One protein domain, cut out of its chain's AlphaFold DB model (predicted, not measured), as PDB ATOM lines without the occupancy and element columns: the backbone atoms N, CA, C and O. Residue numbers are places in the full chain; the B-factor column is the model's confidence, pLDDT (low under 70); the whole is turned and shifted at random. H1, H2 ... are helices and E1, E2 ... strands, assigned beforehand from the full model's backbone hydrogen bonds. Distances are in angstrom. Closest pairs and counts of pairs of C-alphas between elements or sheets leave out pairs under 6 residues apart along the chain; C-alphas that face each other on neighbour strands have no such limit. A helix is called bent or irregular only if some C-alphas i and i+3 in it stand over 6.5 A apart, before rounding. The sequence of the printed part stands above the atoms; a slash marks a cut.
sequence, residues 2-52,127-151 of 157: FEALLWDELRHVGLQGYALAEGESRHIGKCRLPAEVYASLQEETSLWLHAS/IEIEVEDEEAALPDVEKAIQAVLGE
ATOM      1  N   PHE A   2     248.373 265.487 286.740       84.81
ATOM      2  CA  PHE A   2     248.681 265.169 285.331       84.81
ATOM      3  C   PHE A   2     247.629 264.288 284.625       84.81
ATOM      4  O   PHE A   2     247.131 264.664 283.575       84.81
ATOM      5  N   GLU A   3     247.241 263.155 285.221       82.25
ATOM      6  CA  GLU A   3     246.322 262.190 284.580       82.25
ATOM      7  C   GLU A   3     244.962 262.800 284.199       82.25
ATOM      8  O   GLU A   3     244.436 262.514 283.131       82.25
ATOM      9  N   ALA A   4     244.421 263.681 285.048       85.31
ATOM     10  CA  ALA A   4     243.159 264.372 284.783       85.31
ATOM     11  C   ALA A   4     243.262 265.351 283.603       85.31
ATOM     12  O   ALA A   4     242.335 265.432 282.808       85.31
ATOM     13  N   LEU A   5     244.392 266.058 283.474       89.00
ATOM     14  CA  LEU A   5     244.643 266.970 282.355       89.00
ATOM     15  C   LEU A   5     244.862 266.199 281.052       89.00
ATOM     16  O   LEU A   5     244.314 266.571 280.025       89.00
ATOM     17  N   LEU A   6     245.602 265.088 281.105       87.12
ATOM     18  CA  LEU A   6     245.785 264.213 279.947       87.12
ATOM     19  C   LEU A   6     244.443 263.661 279.454       87.12
ATOM     20  O   LEU A   6     244.180 263.658 278.257       87.12
ATOM     21  N   TRP A   7     243.583 263.212 280.370       86.44
ATOM     22  CA  TRP A   7     242.248 262.744 280.011       86.44
ATOM     23  C   TRP A   7     241.385 263.856 279.403       86.44
ATOM     24  O   TRP A   7     240.687 263.607 278.421       86.44
ATOM     25  N   ASP A   8     241.447 265.069 279.963       89.69
ATOM     26  CA  ASP A   8     240.699 266.223 279.459       89.69
ATOM     27  C   ASP A   8     241.163 266.661 278.062       89.69
ATOM     28  O   ASP A   8     240.341 267.035 277.237       89.69
ATOM     29  N   GLU A   9     242.446 266.521 277.733       90.06
ATOM     30  CA  GLU A   9     242.921 266.753 276.365       90.06
ATOM     31  C   GLU A   9     242.510 265.630 275.407       90.06
ATOM     32  O   GLU A   9     241.971 265.879 274.327       90.06
ATOM     33  N   LEU A  10     242.675 264.368 275.812       87.38
ATOM     34  CA  LEU A  10     242.361 263.226 274.948       87.38
ATOM     35  C   LEU A  10     240.875 263.160 274.566       87.38
ATOM     36  O   LEU A  10     240.553 262.752 273.453       87.38
ATOM     37  N   ARG A  11     239.956 263.605 275.435       88.19
ATOM     38  CA  ARG A  11     238.516 263.661 275.107       88.19
ATOM     39  C   ARG A  11     238.159 264.708 274.046       88.19
ATOM     40  O   ARG A  11     237.050 264.649 273.516       88.19
ATOM     41  N   HIS A  12     239.045 265.664 273.760       89.69
ATOM     42  CA  HIS A  12     238.867 266.629 272.671       89.69
ATOM     43  C   HIS A  12     239.345 266.076 271.320       89.69
ATOM     44  O   HIS A  12     238.998 266.632 270.276       89.69
ATOM     45  N   VAL A  13     240.067 264.949 271.308       87.19
ATOM     46  CA  VAL A  13     240.411 264.235 270.075       87.19
ATOM     47  C   VAL A  13     239.149 263.556 269.543       87.19
ATOM     48  O   VAL A  13     238.645 262.583 270.104       87.19
ATOM     49  N   GLY A  14     238.595 264.103 268.458       82.19
ATOM     50  CA  GLY A  14     237.386 263.570 267.831       82.19
ATOM     51  C   GLY A  14     237.556 262.125 267.344       82.19
ATOM     52  O   GLY A  14     238.665 261.645 267.145       82.19
ATOM     53  N   LEU A  15     236.445 261.433 267.064       75.00
ATOM     54  CA  LEU A  15     236.457 260.021 266.631       75.00
ATOM     55  C   LEU A  15     237.292 259.757 265.361       75.00
ATOM     56  O   LEU A  15     237.826 258.659 265.187       75.00
ATOM     57  N   GLN A  16     237.395 260.768 264.495       78.06
ATOM     58  CA  GLN A  16     238.191 260.771 263.259       78.06
ATOM     59  C   GLN A  16     239.563 261.451 263.430       78.06
ATOM     60  O   GLN A  16     240.319 261.569 262.472       78.06
ATOM     61  N   GLY A  17     239.865 261.939 264.633       83.12
ATOM     62  CA  GLY A  17     241.148 262.534 264.979       83.12
ATOM     63  C   GLY A  17     242.183 261.481 265.361       83.12
ATOM     64  O   GLY A  17     241.891 260.287 265.484       83.12
ATOM     65  N   TYR A  18     243.404 261.958 265.561       87.19
ATOM     66  CA  TYR A  18     244.526 261.184 266.060       87.19
ATOM     67  C   TYR A  18     245.363 262.051 266.998       87.19
ATOM     68  O   TYR A  18     245.275 263.279 266.967       87.19
ATOM     69  N   ALA A  19     246.168 261.398 267.827       87.81
ATOM     70  CA  ALA A  19     247.185 262.041 268.637       87.81
ATOM     71  C   ALA A  19     248.533 261.410 268.298       87.81
ATOM     72  O   ALA A  19     248.620 260.198 268.097       87.81
ATOM     73  N   LEU A  20     249.571 262.237 268.233       88.12
ATOM     74  CA  LEU A  20     250.951 261.781 268.168       88.12
ATOM     75  C   LEU A  20     251.570 261.968 269.546       88.12
ATOM     76  O   LEU A  20     251.338 262.977 270.211       88.12
ATOM     77  N   ALA A  21     252.350 260.982 269.962       87.44
ATOM     78  CA  ALA A  21     253.154 261.055 271.163       87.44
ATOM     79  C   ALA A  21     254.563 260.579 270.828       87.44
ATOM     80  O   ALA A  21     254.742 259.658 270.028       87.44
ATOM     81  N   GLU A  22     255.554 261.202 271.449       86.38
ATOM     82  CA  GLU A  22     256.928 260.724 271.388       86.38
ATOM     83  C   GLU A  22     257.038 259.363 272.085       86.38
ATOM     84  O   GLU A  22     256.312 259.080 273.043       86.38
ATOM     85  N   GLY A  23     257.955 258.517 271.605       77.94
ATOM     86  CA  GLY A  23     258.221 257.170 272.124       77.94
ATOM     87  C   GLY A  23     258.904 257.155 273.497       77.94
ATOM     88  O   GLY A  23     259.819 256.366 273.729       77.94
ATOM     89  N   GLU A  24     258.493 258.052 274.388       76.44
ATOM     90  CA  GLU A  24     259.040 258.218 275.723       76.44
ATOM     91  C   GLU A  24     258.680 257.059 276.651       76.44
ATOM     92  O   GLU A  24     257.716 256.305 276.467       76.44
ATOM     93  N   SER A  25     259.482 256.913 277.705       75.62
ATOM     94  CA  SER A  25     259.218 255.894 278.715       75.62
ATOM     95  C   SER A  25     257.901 256.176 279.455       75.62
ATOM     96  O   SER A  25     257.406 257.301 279.505       75.62
ATOM     97  N   ARG A  26     257.362 255.166 280.147       79.06
ATOM     98  CA  ARG A  26     256.159 255.324 280.987       79.06
ATOM     99  C   ARG A  26     256.262 256.464 282.020       79.06
ATOM    100  O   ARG A  26     255.231 256.926 282.519       79.06
ATOM    101  N   HIS A  27     257.480 256.868 282.386       79.94
ATOM    102  CA  HIS A  27     257.739 257.939 283.341       79.94
ATOM    103  C   HIS A  27     258.399 259.132 282.647       79.94
ATOM    104  O   HIS A  27     259.481 259.003 282.081       79.94
ATOM    105  N   ILE A  28     257.777 260.301 282.783       78.25
ATOM    106  CA  ILE A  28     258.324 261.590 282.350       78.25
ATOM    107  C   ILE A  28     258.588 262.397 283.623       78.25
ATOM    108  O   ILE A  28     257.691 263.008 284.210       78.25
ATOM    109  N   GLY A  29     259.817 262.308 284.135       80.88
ATOM    110  CA  GLY A  29     260.173 262.848 285.447       80.88
ATOM    111  C   GLY A  29     259.323 262.237 286.570       80.88
ATOM    112  O   GLY A  29     259.417 261.046 286.856       80.88
ATOM    113  N   LYS A  30     258.490 263.060 287.224       80.12
ATOM    114  CA  LYS A  30     257.550 262.615 288.276       80.12
ATOM    115  C   LYS A  30     256.169 262.228 287.732       80.12
ATOM    116  O   LYS A  30     255.343 261.722 288.491       80.12
ATOM    117  N   CYS A  31     255.898 262.492 286.457       82.50
ATOM    118  CA  CYS A  31     254.636 262.156 285.810       82.50
ATOM    119  C   CYS A  31     254.673 260.705 285.325       82.50
ATOM    120  O   CYS A  31     255.676 260.243 284.783       82.50
ATOM    121  N   ARG A  32     253.565 259.986 285.517       82.38
ATOM    122  CA  ARG A  32     253.396 258.607 285.057       82.38
ATOM    123  C   ARG A  32     252.230 258.555 284.085       82.38
ATOM    124  O   ARG A  32     251.153 259.054 284.407       82.38
ATOM    125  N   LEU A  33     252.440 257.941 282.926       84.75
ATOM    126  CA  LEU A  33     251.354 257.701 281.983       84.75
ATOM    127  C   LEU A  33     250.376 256.653 282.550       84.75
ATOM    128  O   LEU A  33     250.829 255.629 283.102       84.75
ATOM    129  N   PRO A  34     249.052 256.873 282.407       87.94
ATOM    130  CA  PRO A  34     248.051 255.846 282.665       87.94
ATOM    131  C   PRO A  34     248.390 254.556 281.916       87.94
ATOM    132  O   PRO A  34     248.915 254.591 280.803       87.94
ATOM    133  N   ALA A  35     248.117 253.406 282.535       86.31
ATOM    134  CA  ALA A  35     248.550 252.114 282.000       86.31
ATOM    135  C   ALA A  35     247.965 251.826 280.609       86.31
ATOM    136  O   ALA A  35     248.692 251.346 279.749       86.31
ATOM    137  N   GLU A  36     246.694 252.162 280.394       86.50
ATOM    138  CA  GLU A  36     245.994 251.953 279.123       86.50
ATOM    139  C   GLU A  36     246.573 252.823 278.000       86.50
ATOM    140  O   GLU A  36     246.851 252.315 276.922       86.50
ATOM    141  N   VAL A  37     246.863 254.100 278.284       86.12
ATOM    142  CA  VAL A  37     247.512 255.012 277.325       86.12
ATOM    143  C   VAL A  37     248.911 254.513 276.974       86.12
ATOM    144  O   VAL A  37     249.306 254.494 275.813       86.12
ATOM    145  N   TYR A  38     249.679 254.081 277.974       87.44
ATOM    146  CA  TYR A  38     251.006 253.541 277.709       87.44
ATOM    147  C   TYR A  38     250.932 252.252 276.881       87.44
ATOM    148  O   TYR A  38     251.705 252.105 275.942       87.44
ATOM    149  N   ALA A  39     249.994 251.350 277.181       86.06
ATOM    150  CA  ALA A  39     249.799 250.121 276.417       86.06
ATOM    151  C   ALA A  39     249.441 250.410 274.951       86.06
ATOM    152  O   ALA A  39     250.082 249.851 274.063       86.06
ATOM    153  N   SER A  40     248.524 251.350 274.685       85.25
ATOM    154  CA  SER A  40     248.188 251.725 273.307       85.25
ATOM    155  C   SER A  40     249.401 252.265 272.547       85.25
ATOM    156  O   SER A  40     249.616 251.896 271.399       85.25
ATOM    157  N   LEU A  41     250.261 253.059 273.196       85.56
ATOM    158  CA  LEU A  41     251.496 253.548 272.569       85.56
ATOM    159  C   LEU A  41     252.501 252.429 272.238       85.56
ATOM    160  O   LEU A  41     253.356 252.631 271.383       85.56
ATOM    161  N   GLN A  42     252.438 251.275 272.909       83.62
ATOM    162  CA  GLN A  42     253.314 250.130 272.620       83.62
ATOM    163  C   GLN A  42     252.747 249.182 271.550       83.62
ATOM    164  O   GLN A  42     253.515 248.475 270.896       83.62
ATOM    165  N   GLU A  43     251.423 249.118 271.399       84.50
ATOM    166  CA  GLU A  43     250.743 248.189 270.482       84.50
ATOM    167  C   GLU A  43     250.493 248.779 269.088       84.50
ATOM    168  O   GLU A  43     250.451 248.045 268.086       84.50
ATOM    169  N   GLU A  44     250.316 250.097 269.018       85.56
ATOM    170  CA  GLU A  44     250.057 250.811 267.774       85.56
ATOM    171  C   GLU A  44     251.316 250.963 266.910       85.56
ATOM    172  O   GLU A  44     252.457 250.864 267.373       85.56
ATOM    173  N   THR A  45     251.109 251.178 265.610       89.75
ATOM    174  CA  THR A  45     252.217 251.346 264.662       89.75
ATOM    175  C   THR A  45     252.976 252.635 264.969       89.75
ATOM    176  O   THR A  45     252.428 253.731 264.878       89.75
ATOM    177  N   SER A  46     254.261 252.505 265.300       91.69
ATOM    178  CA  SER A  46     255.136 253.643 265.586       91.69
ATOM    179  C   SER A  46     255.768 254.213 264.315       91.69
ATOM    180  O   SER A  46     256.129 253.470 263.402       91.69
ATOM    181  N   LEU A  47     255.979 255.526 264.272       92.94
ATOM    182  CA  LEU A  47     256.828 256.152 263.259       92.94
ATOM    183  C   LEU A  47     258.250 256.232 263.812       92.94
ATOM    184  O   LEU A  47     258.485 256.863 264.840       92.94
ATOM    185  N   TRP A  48     259.187 255.545 263.166       92.75
ATOM    186  CA  TRP A  48     260.585 255.504 263.573       92.75
ATOM    187  C   TRP A  48     261.407 256.417 262.670       92.75
ATOM    188  O   TRP A  48     261.756 256.052 261.548       92.75
ATOM    189  N   LEU A  49     261.682 257.620 263.166       92.56
ATOM    190  CA  LEU A  49     262.424 258.633 262.426       92.56
ATOM    191  C   LEU A  49     263.929 258.376 262.564       92.56
ATOM    192  O   LEU A  49     264.454 258.288 263.677       92.56
ATOM    193  N   HIS A  50     264.619 258.246 261.437       92.50
ATOM    194  CA  HIS A  50     266.068 258.130 261.368       92.50
ATOM    195  C   HIS A  50     266.671 259.404 260.786       92.50
ATOM    196  O   HIS A  50     266.098 260.025 259.904       92.50
ATOM    197  N   ALA A  51     267.820 259.807 261.310       94.38
ATOM    198  CA  ALA A  51     268.619 260.886 260.758       94.38
ATOM    199  C   ALA A  51     270.089 260.560 261.010       94.38
ATOM    200  O   ALA A  51     270.440 259.943 262.033       94.38
ATOM    201  N   SER A  52     270.946 260.998 260.095       95.25
ATOM    202  CA  SER A  52     272.391 260.860 260.201       95.25
ATOM    203  C   SER A  52     272.919 261.401 261.531       95.25
ATOM    204  O   SER A  52     272.329 262.270 262.181       95.25
ATOM    205  N   ILE A 127     256.924 252.078 260.989       93.94
ATOM    206  CA  ILE A 127     257.266 252.635 259.683       93.94
ATOM    207  C   ILE A 127     258.551 253.435 259.877       93.94
ATOM    208  O   ILE A 127     258.587 254.329 260.718       93.94
ATOM    209  N   GLU A 128     259.606 253.086 259.147       94.44
ATOM    210  CA  GLU A 128     260.883 253.802 259.197       94.44
ATOM    211  C   GLU A 128     260.876 254.944 258.178       94.44
ATOM    212  O   GLU A 128     260.440 254.756 257.039       94.44
ATOM    213  N   ILE A 129     261.318 256.128 258.603       94.75
ATOM    214  CA  ILE A 129     261.322 257.351 257.793       94.75
ATOM    215  C   ILE A 129     262.669 258.042 257.981       94.75
ATOM    216  O   ILE A 129     263.079 258.283 259.113       94.75
ATOM    217  N   GLU A 130     263.339 258.372 256.883       94.69
ATOM    218  CA  GLU A 130     264.578 259.152 256.902       94.69
ATOM    219  C   GLU A 130     264.256 260.652 256.968       94.69
ATOM    220  O   GLU A 130     263.417 261.151 256.221       94.69
ATOM    221  N   VAL A 131     264.921 261.376 257.867       93.38
ATOM    222  CA  VAL A 131     264.648 262.776 258.226       93.38
ATOM    223  C   VAL A 131     265.961 263.557 258.302       93.38
ATOM    224  O   VAL A 131     266.326 264.129 259.331       93.38
ATOM    225  N   GLU A 132     266.698 263.598 257.193       92.50
ATOM    226  CA  GLU A 132     267.890 264.455 257.075       92.50
ATOM    227  C   GLU A 132     267.516 265.947 257.136       92.50
ATOM    228  O   GLU A 132     268.204 266.748 257.771       92.50
ATOM    229  N   ASP A 133     266.365 266.298 256.565       92.94
ATOM    230  CA  ASP A 133     265.767 267.630 256.592       92.94
ATOM    231  C   ASP A 133     264.297 267.522 257.015       92.94
ATOM    232  O   ASP A 133     263.575 266.642 256.546       92.94
ATOM    233  N   GLU A 134     263.868 268.377 257.943       87.75
ATOM    234  CA  GLU A 134     262.531 268.283 258.538       87.75
ATOM    235  C   GLU A 134     261.444 268.674 257.544       87.75
ATOM    236  O   GLU A 134     260.479 267.931 257.381       87.75
ATOM    237  N   GLU A 135     261.622 269.790 256.833       90.69
ATOM    238  CA  GLU A 135     260.641 270.276 255.862       90.69
ATOM    239  C   GLU A 135     260.476 269.289 254.703       90.69
ATOM    240  O   GLU A 135     259.352 269.002 254.280       90.69
ATOM    241  N   ALA A 136     261.581 268.721 254.220       91.94
ATOM    242  CA  ALA A 136     261.565 267.742 253.141       91.94
ATOM    243  C   ALA A 136     260.931 266.402 253.550       91.94
ATOM    244  O   ALA A 136     260.354 265.730 252.697       91.94
ATOM    245  N   ALA A 137     261.023 266.015 254.827       92.12
ATOM    246  CA  ALA A 137     260.477 264.755 255.332       92.12
ATOM    247  C   ALA A 137     258.993 264.835 255.729       92.12
ATOM    248  O   ALA A 137     258.337 263.796 255.836       92.12
ATOM    249  N   LEU A 138     258.437 266.039 255.930       93.06
ATOM    250  CA  LEU A 138     257.032 266.227 256.320       93.06
ATOM    251  C   LEU A 138     256.037 265.451 255.437       93.06
ATOM    252  O   LEU A 138     255.191 264.754 256.003       93.06
ATOM    253  N   PRO A 139     256.129 265.471 254.089       95.31
ATOM    254  CA  PRO A 139     255.200 264.718 253.246       95.31
ATOM    255  C   PRO A 139     255.240 263.202 253.487       95.31
ATOM    256  O   PRO A 139     254.206 262.535 253.418       95.31
ATOM    257  N   ASP A 140     256.417 262.645 253.789       94.12
ATOM    258  CA  ASP A 140     256.576 261.217 254.074       94.12
ATOM    259  C   ASP A 140     256.017 260.854 255.456       94.12
ATOM    260  O   ASP A 140     255.355 259.822 255.599       94.12
ATOM    261  N   VAL A 141     256.195 261.730 256.449       93.56
ATOM    262  CA  VAL A 141     255.573 261.593 257.776       93.56
ATOM    263  C   VAL A 141     254.049 261.652 257.668       93.56
ATOM    264  O   VAL A 141     253.367 260.762 258.177       93.56
ATOM    265  N   GLU A 142     253.494 262.633 256.954       92.81
ATOM    266  CA  GLU A 142     252.047 262.744 256.725       92.81
ATOM    267  C   GLU A 142     251.489 261.501 256.028       92.81
ATOM    268  O   GLU A 142     250.474 260.939 256.449       92.81
ATOM    269  N   LYS A 143     252.180 261.020 254.990       93.12
ATOM    270  CA  LYS A 143     251.808 259.794 254.280       93.12
ATOM    271  C   LYS A 143     251.829 258.574 255.199       93.12
ATOM    272  O   LYS A 143     250.923 257.742 255.113       93.12
ATOM    273  N   ALA A 144     252.822 258.463 256.079       93.62
ATOM    274  CA  ALA A 144     252.901 257.377 257.047       93.62
ATOM    275  C   ALA A 144     251.754 257.439 258.067       93.62
ATOM    276  O   ALA A 144     251.134 256.412 258.340       93.62
ATOM    277  N   ILE A 145     251.400 258.632 258.555       92.00
ATOM    278  CA  ILE A 145     250.234 258.830 259.431       92.00
ATOM    279  C   ILE A 145     248.958 258.358 258.730       92.00
ATOM    280  O   ILE A 145     248.200 257.575 259.299       92.00
ATOM    281  N   GLN A 146     248.728 258.768 257.478       90.38
ATOM    282  CA  GLN A 146     247.545 258.341 256.723       90.38
ATOM    283  C   GLN A 146     247.511 256.826 256.495       90.38
ATOM    284  O   GLN A 146     246.441 256.221 256.567       90.38
ATOM    285  N   ALA A 147     248.667 256.198 256.262       90.25
ATOM    286  CA  ALA A 147     248.757 254.747 256.140       90.25
ATOM    287  C   ALA A 147     248.329 254.045 257.439       90.25
ATOM    288  O   ALA A 147     247.506 253.135 257.385       90.25
ATOM    289  N   VAL A 148     248.808 254.516 258.598       89.31
ATOM    290  CA  VAL A 148     248.418 253.975 259.912       89.31
ATOM    291  C   VAL A 148     246.925 254.182 260.182       89.31
ATOM    292  O   VAL A 148     246.255 253.266 260.649       89.31
ATOM    293  N   LEU A 149     246.370 255.352 259.852       87.06
ATOM    294  CA  LEU A 149     244.944 255.642 260.053       87.06
ATOM    295  C   LEU A 149     244.019 254.858 259.111       87.06
ATOM    296  O   LEU A 149     242.859 254.627 259.454       87.06
ATOM    297  N   GLY A 150     244.517 254.462 257.938       81.94
ATOM    298  CA  GLY A 150     243.803 253.620 256.979       81.94
ATOM    299  C   GLY A 150     243.781 252.132 257.347       81.94
ATOM    300  O   GLY A 150     242.984 251.381 256.778       81.94
ATOM    301  N   GLU A 151     244.620 251.686 258.289       76.19
ATOM    302  CA  GLU A 151     244.560 250.321 258.815       76.19
ATOM    303  C   GLU A 151     243.298 250.143 259.683       76.19
ATOM    304  O   GLU A 151     242.960 251.012 260.492       76.19
TER     305      GLU A 151
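Overview. This is residues 2 to 52 and 127 to 151 of the 157 residues of an uncharacterized protein of Geoalkalibacter subterraneus (UniProt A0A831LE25). The model is a loose arrangement of two ends: at one end a small ribbon of two parallel strands, E1 and E2, has the long helix H3 folding back over one face, and at the other end stand two short helices, H1 and H2, with no contact between them. A long loop, residues 11 to 34, joins H1 to H2, and its C-alphas lie 3 to 21 A from the mean of all C-alphas. The printed part has 76 residues with three named helices and two named strands, in the order H1, H2, E1, E2, H3; the class is mixed, helices and strands. The whole is loose, with a radius of gyration of the C-alphas of 14.2 A, and its C-alphas span 37 by 30 by 22 A.

Arrangement. The sheet pairs E1, residues 46 to 50, with E2, residues 127 to 130; they are parallel, with 22 degrees between their directions. C-alphas 48 and 128 face each other at 4.7 A, and N 48 and O 127, at 2.8 A, and N 129 and O 48, at 3.0 A, are within hydrogen-bond range. H3, residues 134 to 150, has 5 pairs of C-alphas within 8 A of E2, the closest being those of Ile 127 and Ala 144, 7.0 A apart. Between H3 and E1 there are 2 such pairs, the closest being those of Leu 47 and Ala 144 at 7.5 A. H3 is irregular: C-alphas 136 and 139 are 7.0 A apart. H1, residues 2 to 10, and H2, residues 35 to 43, are apart, and each is apart from H3 and from E2. In H1 and H2 every O i to N i+4 pair is within hydrogen-bond range; in H3 11 of 13 are.

Along the chain. E1 is 12.5 A long from first to last C-alpha and E2 10.2 A. H3 is the longest helix, 23.8 A, ending at C-alpha 150 (243.803, 253.620, 256.979). H1 is 12.3 A long and begins at C-alpha 2 (248.681, 265.169, 285.331). H2 is 12.4 A long and begins at C-alpha 35 (248.550, 252.114, 282.000). In the long loop, residues 27 to 28 pair with residues 31 to 32, antiparallel.

Size, cuts and confidence. The two C-alphas farthest apart are those of Ala 4 and Ser 52, 38.4 A. Residues 53 to 126 are not printed, and C-alphas 52 and 127 are 17.2 A apart across this cut, which lies in the link from E1 to E2. The link from H1 to H2, 24 residues, is long; those from H2 to E1 and from E2 to H3 are tight. The mean pLDDT of the printed part is 87.5, and no printed residue is under 70.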